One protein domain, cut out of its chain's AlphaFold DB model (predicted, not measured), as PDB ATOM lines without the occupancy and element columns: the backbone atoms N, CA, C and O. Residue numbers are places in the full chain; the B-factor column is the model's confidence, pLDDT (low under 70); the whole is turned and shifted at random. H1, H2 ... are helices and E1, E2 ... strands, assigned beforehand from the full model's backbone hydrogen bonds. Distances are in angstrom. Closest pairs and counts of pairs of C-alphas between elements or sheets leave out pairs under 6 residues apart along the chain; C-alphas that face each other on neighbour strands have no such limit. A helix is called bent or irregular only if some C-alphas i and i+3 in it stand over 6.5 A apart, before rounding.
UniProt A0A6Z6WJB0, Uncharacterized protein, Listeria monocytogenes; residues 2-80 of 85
ATOM      1  N   ILE A   2     272.278 194.392 206.905       83.94
ATOM      2  CA  ILE A   2     270.875 194.189 206.486       83.94
ATOM      3  C   ILE A   2     269.875 194.605 207.573       83.94
ATOM      4  O   ILE A   2     268.981 195.385 207.293       83.94
ATOM      5  N   MET A   3     270.059 194.187 208.827       82.62
ATOM      6  CA  MET A   3     269.097 194.518 209.893       82.62
ATOM      7  C   MET A   3     268.996 196.026 210.194       82.62
ATOM      8  O   MET A   3     267.947 196.514 210.595       82.62
ATOM      9  N   THR A   4     270.082 196.775 209.989       84.19
ATOM     10  CA  THR A   4     270.146 198.218 210.272       84.19
ATOM     11  C   THR A   4     269.725 199.083 209.085       84.19
ATOM     12  O   THR A   4     269.139 200.142 209.282       84.19
ATOM     13  N   ASN A   5     270.032 198.667 207.851       88.94
ATOM     14  CA  ASN A   5     269.748 199.452 206.642       88.94
ATOM     15  C   ASN A   5     268.561 198.927 205.828       88.94
ATOM     16  O   ASN A   5     267.984 199.690 205.062       88.94
ATOM     17  N   GLY A   6     268.171 197.668 206.016       88.50
ATOM     18  CA  GLY A   6     267.051 197.027 205.329       88.50
ATOM     19  C   GLY A   6     265.755 197.835 205.394       88.50
ATOM     20  O   GLY A   6     265.185 198.106 204.336       88.50
ATOM     21  N   PRO A   7     265.335 198.343 206.572       87.50
ATOM     22  CA  PRO A   7     264.107 199.130 206.666       87.50
ATOM     23  C   PRO A   7     264.097 200.377 205.770       87.50
ATOM     24  O   PRO A   7     263.047 200.746 205.248       87.50
ATOM     25  N   LYS A   8     265.261 201.000 205.519       91.44
ATOM     26  CA  LYS A   8     265.380 202.184 204.642       91.44
ATOM     27  C   LYS A   8     265.086 201.863 203.174       91.44
ATOM     28  O   LYS A   8     264.712 202.751 202.420       91.44
ATOM     29  N   VAL A   9     265.247 200.600 202.786       93.88
ATOM     30  CA  VAL A   9     264.989 200.083 201.436       93.88
ATOM     31  C   VAL A   9     263.801 199.115 201.413       93.88
ATOM     32  O   VAL A   9     263.700 198.282 200.519       93.88
ATOM     33  N   LYS A  10     262.886 199.229 202.389       91.56
ATOM     34  CA  LYS A  10     261.663 198.407 202.516       91.56
ATOM     35  C   LYS A  10     261.916 196.901 202.694       91.56
ATOM     36  O   LYS A  10     261.046 196.086 202.399       91.56
ATOM     37  N   VAL A  11     263.083 196.525 203.210       90.88
ATOM     38  CA  VAL A  11     263.380 195.154 203.639       90.88
ATOM     39  C   VAL A  11     263.096 195.038 205.132       90.88
ATOM     40  O   VAL A  11     263.744 195.687 205.954       90.88
ATOM     41  N   TYR A  12     262.138 194.183 205.477       87.62
ATOM     42  CA  TYR A  12     261.744 193.902 206.853       87.62
ATOM     43  C   TYR A  12     262.211 192.506 207.254       87.62
ATOM     44  O   TYR A  12     262.245 191.588 206.437       87.62
ATOM     45  N   SER A  13     262.596 192.347 208.516       84.81
ATOM     46  CA  SER A  13     263.060 191.072 209.058       84.81
ATOM     47  C   SER A  13     262.133 190.625 210.174       84.81
ATOM     48  O   SER A  13     261.849 191.397 211.087       84.81
ATOM     49  N   PHE A  14     261.698 189.370 210.106       87.62
ATOM     50  CA  PHE A  14     261.044 188.694 211.215       87.62
ATOM     51  C   PHE A  14     262.063 187.780 211.892       87.62
ATOM     52  O   PHE A  14     262.746 187.005 211.222       87.62
ATOM     53  N   ILE A  15     262.202 187.904 213.209       89.06
ATOM     54  CA  ILE A  15     263.201 187.175 213.990       89.06
ATOM     55  C   ILE A  15     262.462 186.397 215.072       89.06
ATOM     56  O   ILE A  15     261.756 186.992 215.882       89.06
ATOM     57  N   THR A  16     262.652 185.079 215.098       91.06
ATOM     58  CA  THR A  16     262.212 184.223 216.205       91.06
ATOM     59  C   THR A  16     263.414 183.834 217.056       91.06
ATOM     60  O   THR A  16     264.504 183.593 216.535       91.06
ATOM     61  N   THR A  17     263.248 183.827 218.376       90.50
ATOM     62  CA  THR A  17     264.334 183.539 219.313       90.50
ATOM     63  C   THR A  17     263.804 182.947 220.610       90.50
ATOM     64  O   THR A  17     262.644 183.124 220.971       90.50
ATOM     65  N   LEU A  18     264.697 182.282 221.340       90.56
ATOM     66  CA  LEU A  18     264.460 181.777 222.686       90.56
ATOM     67  C   LEU A  18     265.044 182.732 223.747       90.56
ATOM     68  O   LEU A  18     266.010 183.446 223.449       90.56
ATOM     69  N   PRO A  19     264.549 182.698 225.004       87.75
ATOM     70  CA  PRO A  19     265.010 183.564 226.103       87.75
ATOM     71  C   PRO A  19     266.511 183.516 226.388       87.75
ATOM     72  O   PRO A  19     267.083 184.486 226.877       87.75
ATOM     73  N   MET A  20     267.180 182.410 226.049       88.25
ATOM     74  CA  MET A  20     268.633 182.251 226.205       88.25
ATOM     75  C   MET A  20     269.454 183.325 225.471       88.25
ATOM     76  O   MET A  20     270.580 183.619 225.874       88.25
ATOM     77  N   LEU A  21     268.885 183.976 224.446       90.06
ATOM     78  CA  LEU A  21     269.519 185.098 223.748       90.06
ATOM     79  C   LEU A  21     269.752 186.317 224.664       90.06
ATOM     80  O   LEU A  21     270.665 187.108 224.410       90.06
ATOM     81  N   SER A  22     269.006 186.443 225.769       87.19
ATOM     82  CA  SER A  22     269.194 187.501 226.775       87.19
ATOM     83  C   SER A  22     270.625 187.561 227.326       87.19
ATOM     84  O   SER A  22     271.147 188.653 227.543       87.19
ATOM     85  N   ASN A  23     271.325 186.429 227.432       89.38
ATOM     86  CA  ASN A  23     272.698 186.370 227.949       89.38
ATOM     87  C   ASN A  23     273.776 186.577 226.873       89.38
ATOM     88  O   ASN A  23     274.955 186.724 227.182       89.38
ATOM     89  N   SER A  24     273.401 186.606 225.593       92.25
ATOM     90  CA  SER A  24     274.362 186.701 224.494       92.25
ATOM     91  C   SER A  24     274.856 188.138 224.272       92.25
ATOM     92  O   SER A  24     274.068 189.088 224.246       92.25
ATOM     93  N   LEU A  25     276.167 188.299 224.069       89.56
ATOM     94  CA  LEU A  25     276.833 189.598 223.877       89.56
ATOM     95  C   LEU A  25     277.233 189.888 222.421       89.56
ATOM     96  O   LEU A  25     277.843 190.925 222.147       89.56
ATOM     97  N   ASN A  26     276.902 188.995 221.483       91.12
ATOM     98  CA  ASN A  26     277.262 189.176 220.077       91.12
ATOM     99  C   ASN A  26     276.475 190.334 219.422       91.12
ATOM    100  O   ASN A  26     275.463 190.805 219.947       91.12
ATOM    101  N   VAL A  27     276.952 190.801 218.263       89.25
ATOM    102  CA  VAL A  27     276.386 191.961 217.546       89.25
ATOM    103  C   VAL A  27     274.912 191.757 217.176       89.25
ATOM    104  O   VAL A  27     274.122 192.695 217.275       89.25
ATOM    105  N   VAL A  28     274.522 190.538 216.796       88.19
ATOM    106  CA  VAL A  28     273.139 190.209 216.420       88.19
ATOM    107  C   VAL A  28     272.224 190.254 217.644       88.19
ATOM    108  O   VAL A  28     271.199 190.928 217.619       88.19
ATOM    109  N   SER A  29     272.627 189.626 218.747       89.69
ATOM    110  CA  SER A  29     271.889 189.627 220.011       89.69
ATOM    111  C   SER A  29     271.732 191.038 220.576       89.69
ATOM    112  O   SER A  29     270.655 191.393 221.044       89.69
ATOM    113  N   LYS A  30     272.782 191.870 220.494       89.88
ATOM    114  CA  LYS A  30     272.721 193.290 220.878       89.88
ATOM    115  C   LYS A  30     271.685 194.057 220.061       89.88
ATOM    116  O   LYS A  30     270.928 194.827 220.639       89.88
ATOM    117  N   PHE A  31     271.631 193.826 218.751       89.56
ATOM    118  CA  PHE A  31     270.630 194.448 217.888       89.56
ATOM    119  C   PHE A  31     269.206 193.993 218.240       89.56
ATOM    120  O   PHE A  31     268.325 194.829 218.406       89.56
ATOM    121  N   ILE A  32     268.981 192.685 218.412       89.81
ATOM    122  CA  ILE A  32     267.652 192.133 218.733       89.81
ATOM    123  C   ILE A  32     267.111 192.716 220.047       89.81
ATOM    124  O   ILE A  32     265.950 193.105 220.110       89.81
ATOM    125  N   LYS A  33     267.959 192.856 221.074       89.88
ATOM    126  CA  LYS A  33     267.595 193.456 222.373       89.88
ATOM    127  C   LYS A  33     267.168 194.929 222.287       89.88
ATOM    128  O   LYS A  33     266.555 195.437 223.217       89.88
ATOM    129  N   GLN A  34     267.516 195.626 221.204       89.06
ATOM    130  CA  GLN A  34     267.139 197.025 220.969       89.06
ATOM    131  C   GLN A  34     265.826 197.168 220.184       89.06
ATOM    132  O   GLN A  34     265.357 198.291 219.982       89.06
ATOM    133  N   LEU A  35     265.235 196.062 219.718       88.25
ATOM    134  CA  LEU A  35     263.959 196.096 219.013       88.25
ATOM    135  C   LEU A  35     262.838 196.530 219.959       88.25
ATOM    136  O   LEU A  35     262.739 196.068 221.092       88.25
ATOM    137  N   LYS A  36     261.979 197.421 219.458       88.88
ATOM    138  CA  LYS A  36     260.820 197.942 220.197       88.88
ATOM    139  C   LYS A  36     259.563 197.101 219.999       88.88
ATOM    140  O   LYS A  36     258.680 197.140 220.842       88.88
ATOM    141  N   TYR A  37     259.484 196.367 218.894       91.44
ATOM    142  CA  TYR A  37     258.303 195.603 218.514       91.44
ATOM    143  C   TYR A  37     258.579 194.115 218.632       91.44
ATOM    144  O   TYR A  37     259.564 193.631 218.067       91.44
ATOM    145  N   ALA A  38     257.702 193.395 219.326       93.56
ATOM    146  CA  ALA A  38     257.780 191.945 219.403       93.56
ATOM    147  C   ALA A  38     256.451 191.292 219.763       93.56
ATOM    148  O   ALA A  38     255.578 191.897 220.384       93.56
ATOM    149  N   VAL A  39     256.359 190.012 219.417       93.62
ATOM    150  CA  VAL A  39     255.346 189.093 219.923       93.62
ATOM    151  C   VAL A  39     256.042 188.133 220.883       93.62
ATOM    152  O   VAL A  39     257.032 187.502 220.517       93.62
ATOM    153  N   VAL A  40     255.553 188.048 222.119       93.38
ATOM    154  CA  VAL A  40     256.136 187.217 223.180       93.38
ATOM    155  C   VAL A  40     255.130 186.152 223.596       93.38
ATOM    156  O   VAL A  40     254.093 186.455 224.182       93.38
ATOM    157  N   GLU A  41     255.445 184.888 223.324       92.69
ATOM    158  CA  GLU A  41     254.588 183.728 223.629       92.69
ATOM    159  C   GLU A  41     254.829 183.145 225.036       92.69
ATOM    160  O   GLU A  41     254.565 181.975 225.308       92.69
ATOM    161  N   MET A  42     255.357 183.955 225.951       91.75
ATOM    162  CA  MET A  42     255.619 183.594 227.345       91.75
ATOM    163  C   MET A  42     255.467 184.808 228.260       91.75
ATOM    164  O   MET A  42     255.211 185.915 227.791       91.75
ATOM    165  N   ARG A  43     255.638 184.607 229.570       93.06
ATOM    166  CA  ARG A  43     255.612 185.694 230.558       93.06
ATOM    167  C   ARG A  43     256.688 186.731 230.234       93.06
ATOM    168  O   ARG A  43     257.843 186.382 229.969       93.06
ATOM    169  N   LEU A  44     256.324 188.008 230.279       92.50
ATOM    170  CA  LEU A  44     257.233 189.119 229.996       92.50
ATOM    171  C   LEU A  44     258.399 189.166 230.991       92.50
ATOM    172  O   LEU A  44     259.518 189.509 230.597       92.50
ATOM    173  N   ASN A  45     258.162 188.756 232.242       91.06
ATOM    174  CA  ASN A  45     259.200 188.638 233.270       91.06
ATOM    175  C   ASN A  45     260.230 187.521 232.993       91.06
ATOM    176  O   ASN A  45     261.359 187.597 233.483       91.06
ATOM    177  N   ASP A  46     259.875 186.506 232.198       90.75
ATOM    178  CA  ASP A  46     260.717 185.322 231.985       90.75
ATOM    179  C   ASP A  46     261.653 185.473 230.765       90.75
ATOM    180  O   ASP A  46     262.753 184.920 230.760       90.75
ATOM    181  N   GLN A  47     261.269 186.253 229.743       89.94
ATOM    182  CA  GLN A  47     262.027 186.348 228.483       89.94
ATOM    183  C   GLN A  47     263.342 187.149 228.573       89.94
ATOM    184  O   GLN A  47     264.314 186.778 227.917       89.94
ATOM    185  N   LYS A  48     263.401 188.220 229.382       87.38
ATOM    186  CA  LYS A  48     264.593 189.068 229.644       87.38
ATOM    187  C   LYS A  48     265.365 189.606 228.415       87.38
ATOM    188  O   LYS A  48     266.509 190.034 228.549       87.38
ATOM    189  N   ILE A  49     264.787 189.584 227.217       89.88
ATOM    190  CA  ILE A  49     265.364 190.131 225.977       89.88
ATOM    191  C   ILE A  49     264.894 191.571 225.768       89.88
ATOM    192  O   ILE A  49     265.710 192.447 225.492       89.88
ATOM    193  N   ILE A  50     263.591 191.801 225.908       87.62
ATOM    194  CA  ILE A  50     262.936 193.087 225.669       87.62
ATOM    195  C   ILE A  50     262.569 193.701 227.011       87.62
ATOM    196  O   ILE A  50     261.982 193.041 227.867       87.62
ATOM    197  N   SER A  51     262.933 194.965 227.195       83.31
ATOM    198  CA  SER A  51     262.563 195.719 228.387       83.31
ATOM    199  C   SER A  51     261.134 196.223 228.243       83.31
ATOM    200  O   SER A  51     260.844 196.982 227.325       83.31
ATOM    201  N   VAL A  52     260.254 195.816 229.157       87.81
ATOM    202  CA  VAL A  52     258.863 196.277 229.216       87.81
ATOM    203  C   VAL A  52     258.621 196.834 230.611       87.81
ATOM    204  O   VAL A  52     258.941 196.179 231.605       87.81
ATOM    205  N   SER A  53     258.100 198.056 230.712       83.25
ATOM    206  CA  SER A  53     257.805 198.662 232.010       83.25
ATOM    207  C   SER A  53     256.445 198.199 232.538       83.25
ATOM    208  O   SER A  53     255.596 197.707 231.796       83.25
ATOM    209  N   ASN A  54     256.226 198.355 233.846       84.56
ATOM    210  CA  ASN A  54     254.933 198.103 234.497       84.56
ATOM    211  C   ASN A  54     254.390 196.668 234.334       84.56
ATOM    212  O   ASN A  54     253.182 196.431 234.436       84.56
ATOM    213  N   VAL A  55     255.267 195.687 234.101       87.81
ATOM    214  CA  VAL A  55     254.887 194.274 234.176       87.81
ATOM    215  C   VAL A  55     254.622 193.936 235.641       87.81
ATOM    216  O   VAL A  55     255.435 194.219 236.522       87.81
ATOM    217  N   LYS A  56     253.452 193.355 235.923       86.81
ATOM    218  CA  LYS A  56     253.102 192.947 237.287       86.81
ATOM    219  C   LYS A  56     254.085 191.880 237.769       86.81
ATOM    220  O   LYS A  56     254.367 190.933 237.043       86.81
ATOM    221  N   TYR A  57     254.535 191.991 239.018       83.69
ATOM    222  CA  TYR A  57     255.374 190.963 239.642       83.69
ATOM    223  C   TYR A  57     254.673 189.591 239.668       83.69
ATOM    224  O   TYR A  57     255.255 188.568 239.321       83.69
ATOM    225  N   SER A  58     253.378 189.577 239.997       87.50
ATOM    226  CA  SER A  58     252.518 188.388 239.994       87.50
ATOM    227  C   SER A  58     251.891 188.105 238.623       87.50
ATOM    228  O   SER A  58     250.707 187.786 238.516       87.50
ATOM    229  N   GLU A  59     252.666 188.249 237.546       89.12
ATOM    230  CA  GLU A  59     252.200 187.931 236.194       89.12
ATOM    231  C   GLU A  59     251.763 186.454 236.111       89.12
ATOM    232  O   GLU A  59     252.555 185.577 236.460       89.12
ATOM    233  N   PRO A  60     250.535 186.138 235.665       86.62
ATOM    234  CA  PRO A  60     250.072 184.758 235.566       86.62
ATOM    235  C   PRO A  60     250.795 183.995 234.448       86.62
ATOM    236  O   PRO A  60     251.320 184.589 233.508       86.62
ATOM    237  N   THR A  61     250.780 182.662 234.511       88.69
ATOM    238  CA  THR A  61     251.249 181.828 233.394       88.69
ATOM    239  C   THR A  61     250.421 182.101 232.144       88.69
ATOM    240  O   THR A  61     249.187 182.145 232.193       88.69
ATOM    241  N   LEU A  62     251.107 182.271 231.014       89.88
ATOM    242  CA  LEU A  62     250.456 182.550 229.746       89.88
ATOM    243  C   LEU A  62     249.669 181.322 229.273       89.88
ATOM    244  O   LEU A  62     250.171 180.198 229.275       89.88
ATOM    245  N   LYS A  63     248.406 181.533 228.895       88.62
ATOM    246  CA  LYS A  63     247.549 180.463 228.375       88.62
ATOM    247  C   LYS A  63     248.004 180.058 226.970       88.62
ATOM    248  O   LYS A  63     248.582 180.853 226.235       88.62
ATOM    249  N   LYS A  64     247.677 178.828 226.569       86.75
ATOM    250  CA  LYS A  64     247.928 178.349 225.203       86.75
ATOM    251  C   LYS A  64     247.266 179.283 224.179       86.75
ATOM    252  O   LYS A  64     246.128 179.707 224.382       86.75
ATOM    253  N   SER A  65     247.973 179.571 223.085       89.38
ATOM    254  CA  SER A  65     247.514 180.475 222.016       89.38
ATOM    255  C   SER A  65     247.250 181.914 222.477       89.38
ATOM    256  O   SER A  65     246.460 182.628 221.861       89.38
ATOM    257  N   VAL A  66     247.904 182.348 223.553       92.25
ATOM    258  CA  VAL A  66     247.931 183.740 224.000       92.25
ATOM    259  C   VAL A  66     249.372 184.230 223.941       92.25
ATOM    260  O   VAL A  66     250.283 183.500 224.316       92.25
ATOM    261  N   ALA A  67     249.566 185.454 223.463       93.94
ATOM    262  CA  ALA A  67     250.858 186.125 223.396       93.94
ATOM    263  C   ALA A  67     250.730 187.567 223.898       93.94
ATOM    264  O   ALA A  67     249.626 188.109 223.996       93.94
ATOM    265  N   TYR A  68     251.857 188.204 224.189       94.25
ATOM    266  CA  TYR A  68     251.932 189.649 224.364       94.25
ATOM    267  C   TYR A  68     252.423 190.299 223.078       94.25
ATOM    268  O   TYR A  68     253.470 189.926 222.557       94.25
ATOM    269  N   MET A  69     251.690 191.294 222.594       94.31
ATOM    270  CA  MET A  69     252.183 192.246 221.609       94.31
ATOM    271  C   MET A  69     252.841 193.399 222.363       94.31
ATOM    272  O   MET A  69     252.187 194.046 223.181       94.31
ATOM    273  N   VAL A  70     254.126 193.627 222.114       93.81
ATOM    274  CA  VAL A  70     254.931 194.677 222.748       93.81
ATOM    275  C   VAL A  70     255.211 195.784 221.734       93.81
ATOM    276  O   VAL A  70     255.633 195.497 220.612       93.81
ATOM    277  N   ASP A  71     254.997 197.031 222.151       92.62
ATOM    278  CA  ASP A  71     255.373 198.253 221.434       92.62
ATOM    279  C   ASP A  71     256.112 199.201 222.391       92.62
ATOM    280  O   ASP A  71     255.527 199.898 223.232       92.62
ATOM    281  N   GLY A  72     257.440 199.174 222.294       88.81
ATOM    282  CA  GLY A  72     258.345 199.881 223.185       88.81
ATOM    283  C   GLY A  72     258.150 199.424 224.627       88.81
ATOM    284  O   GLY A  72     258.462 198.292 224.979       88.81
ATOM    285  N   ASN A  73     257.626 200.325 225.457       87.94
ATOM    286  CA  ASN A  73     257.394 200.079 226.879       87.94
ATOM    287  C   ASN A  73     255.970 199.588 227.190       87.94
ATOM    288  O   ASN A  73     255.670 199.297 228.345       87.94
ATOM    289  N   HIS A  74     255.090 199.520 226.191       90.69
ATOM    290  CA  HIS A  74     253.702 199.101 226.360       90.69
ATOM    291  C   HIS A  74     253.509 197.673 225.862       90.69
ATOM    292  O   HIS A  74     254.201 197.216 224.951       90.69
ATOM    293  N   TYR A  75     252.539 196.976 226.446       93.62
ATOM    294  CA  TYR A  75     252.160 195.644 226.003       93.62
ATOM    295  C   TYR A  75     250.652 195.438 226.077       93.62
ATOM    296  O   TYR A  75     249.967 195.997 226.935       93.62
ATOM    297  N   GLN A  76     250.147 194.587 225.192       93.31
ATOM    298  CA  GLN A  76     248.768 194.126 225.193       93.31
ATOM    299  C   GLN A  76     248.724 192.617 224.973       93.31
ATOM    300  O   GLN A  76     249.521 192.050 224.231       93.31
ATOM    301  N   THR A  77     247.783 191.944 225.625       93.31
ATOM    302  CA  THR A  77     247.537 190.522 225.393       93.31
ATOM    303  C   THR A  77     246.781 190.319 224.081       93.31
ATOM    304  O   THR A  77     245.774 190.979 223.834       93.31
ATOM    305  N   MET A  78     247.231 189.370 223.266       93.00
ATOM    306  CA  MET A  78     246.591 188.976 222.014       93.00
ATOM    307  C   MET A  78     246.343 187.467 221.973       93.00
ATOM    308  O   MET A  78     247.067 186.682 222.588       93.00
ATOM    309  N   LYS A  79     245.321 187.050 221.219       91.94
ATOM    310  CA  LYS A  79     245.070 185.639 220.914       91.94
ATOM    311  C   LYS A  79     245.732 185.296 219.583       91.94
ATOM    312  O   LYS A  79     245.466 185.946 218.577       91.94
ATOM    313  N   LEU A  80     246.571 184.270 219.582       86.94
ATOM    314  CA  LEU A  80     247.166 183.729 218.369       86.94
ATOM    315  C   LEU A  80     246.104 182.923 217.620       86.94
ATOM    316  O   LEU A  80     245.530 181.972 218.161       86.94
TER     317      LEU A  80
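Overview. This is residues 2 to 80 of the 85 residues of an uncharacterized protein of Listeria monocytogenes (UniProt A0A6Z6WJB0). A small antiparallel sheet, E1 E2 E3, makes a wall that the short helix H4 only grazes, while the short helices H2 and H3 are near each other and not on the sheet; H1 lies at one far end, where residues 5 to 10 stick out, and the loop of residues 48 to 65 swings out to the other end at Ser 58. The printed part has 79 residues, in the order H1 H2 H3 E1 H4 E2 E3, a mixed class with 39 residues in named elements, under half. It is only just compact, close to loose, with a radius of gyration of the C-alphas of 13.4 A and spans of 40 by 26 by 21 A.

Arrangement. Look first at E2, residues 66 to 71, the inner strand. E1, residues 37 to 40, is its antiparallel neighbour at 161 degrees, with N 40 and O 68 at 2.8 A. E3, residues 74 to 79, forms a hairpin with E2, with N 69 and O 76 at 2.8 A. H4, residues 44 to 47, only grazes the sheet. H2, residues 19 to 23, only just touches H4, with 3 pairs of C-alphas within 8 A, the closest those of Pro 19 and Gln 47 at 4.7 A. H3, residues 27 to 32, is close to H2 but not clearly touching; the C-alphas of Leu 21 and Ser 29 come closest, at 6.3 A. H1, residues 2 to 9, is only just apart from H3, closest 8.1 A. In H3 every O i to N i+4 pair is within hydrogen-bond range; H1 has 1 of 4 and 3 of 5 O i to N i+3 pairs, H2 has 0 of 1 and 2 of 2, and H4 is too short for an i+4 pair.

Along the chain. Find C-alpha 2 at (270.875, 194.189, 206.486); from there H1 runs 9.7 A and is irregular, with C-alphas 4 and 7 at 7.1 A. E2 spans 16.5 A, and E3 16.9 A to C-alpha 79 at (245.070, 185.639, 220.914).

Size, cuts and confidence. The C-alphas farthest apart, Val 9 and Ser 58, are 42.2 A apart. The printed part has no cut, the link from H4 to E2 is long, and no printed residue is under 70 in pLDDT.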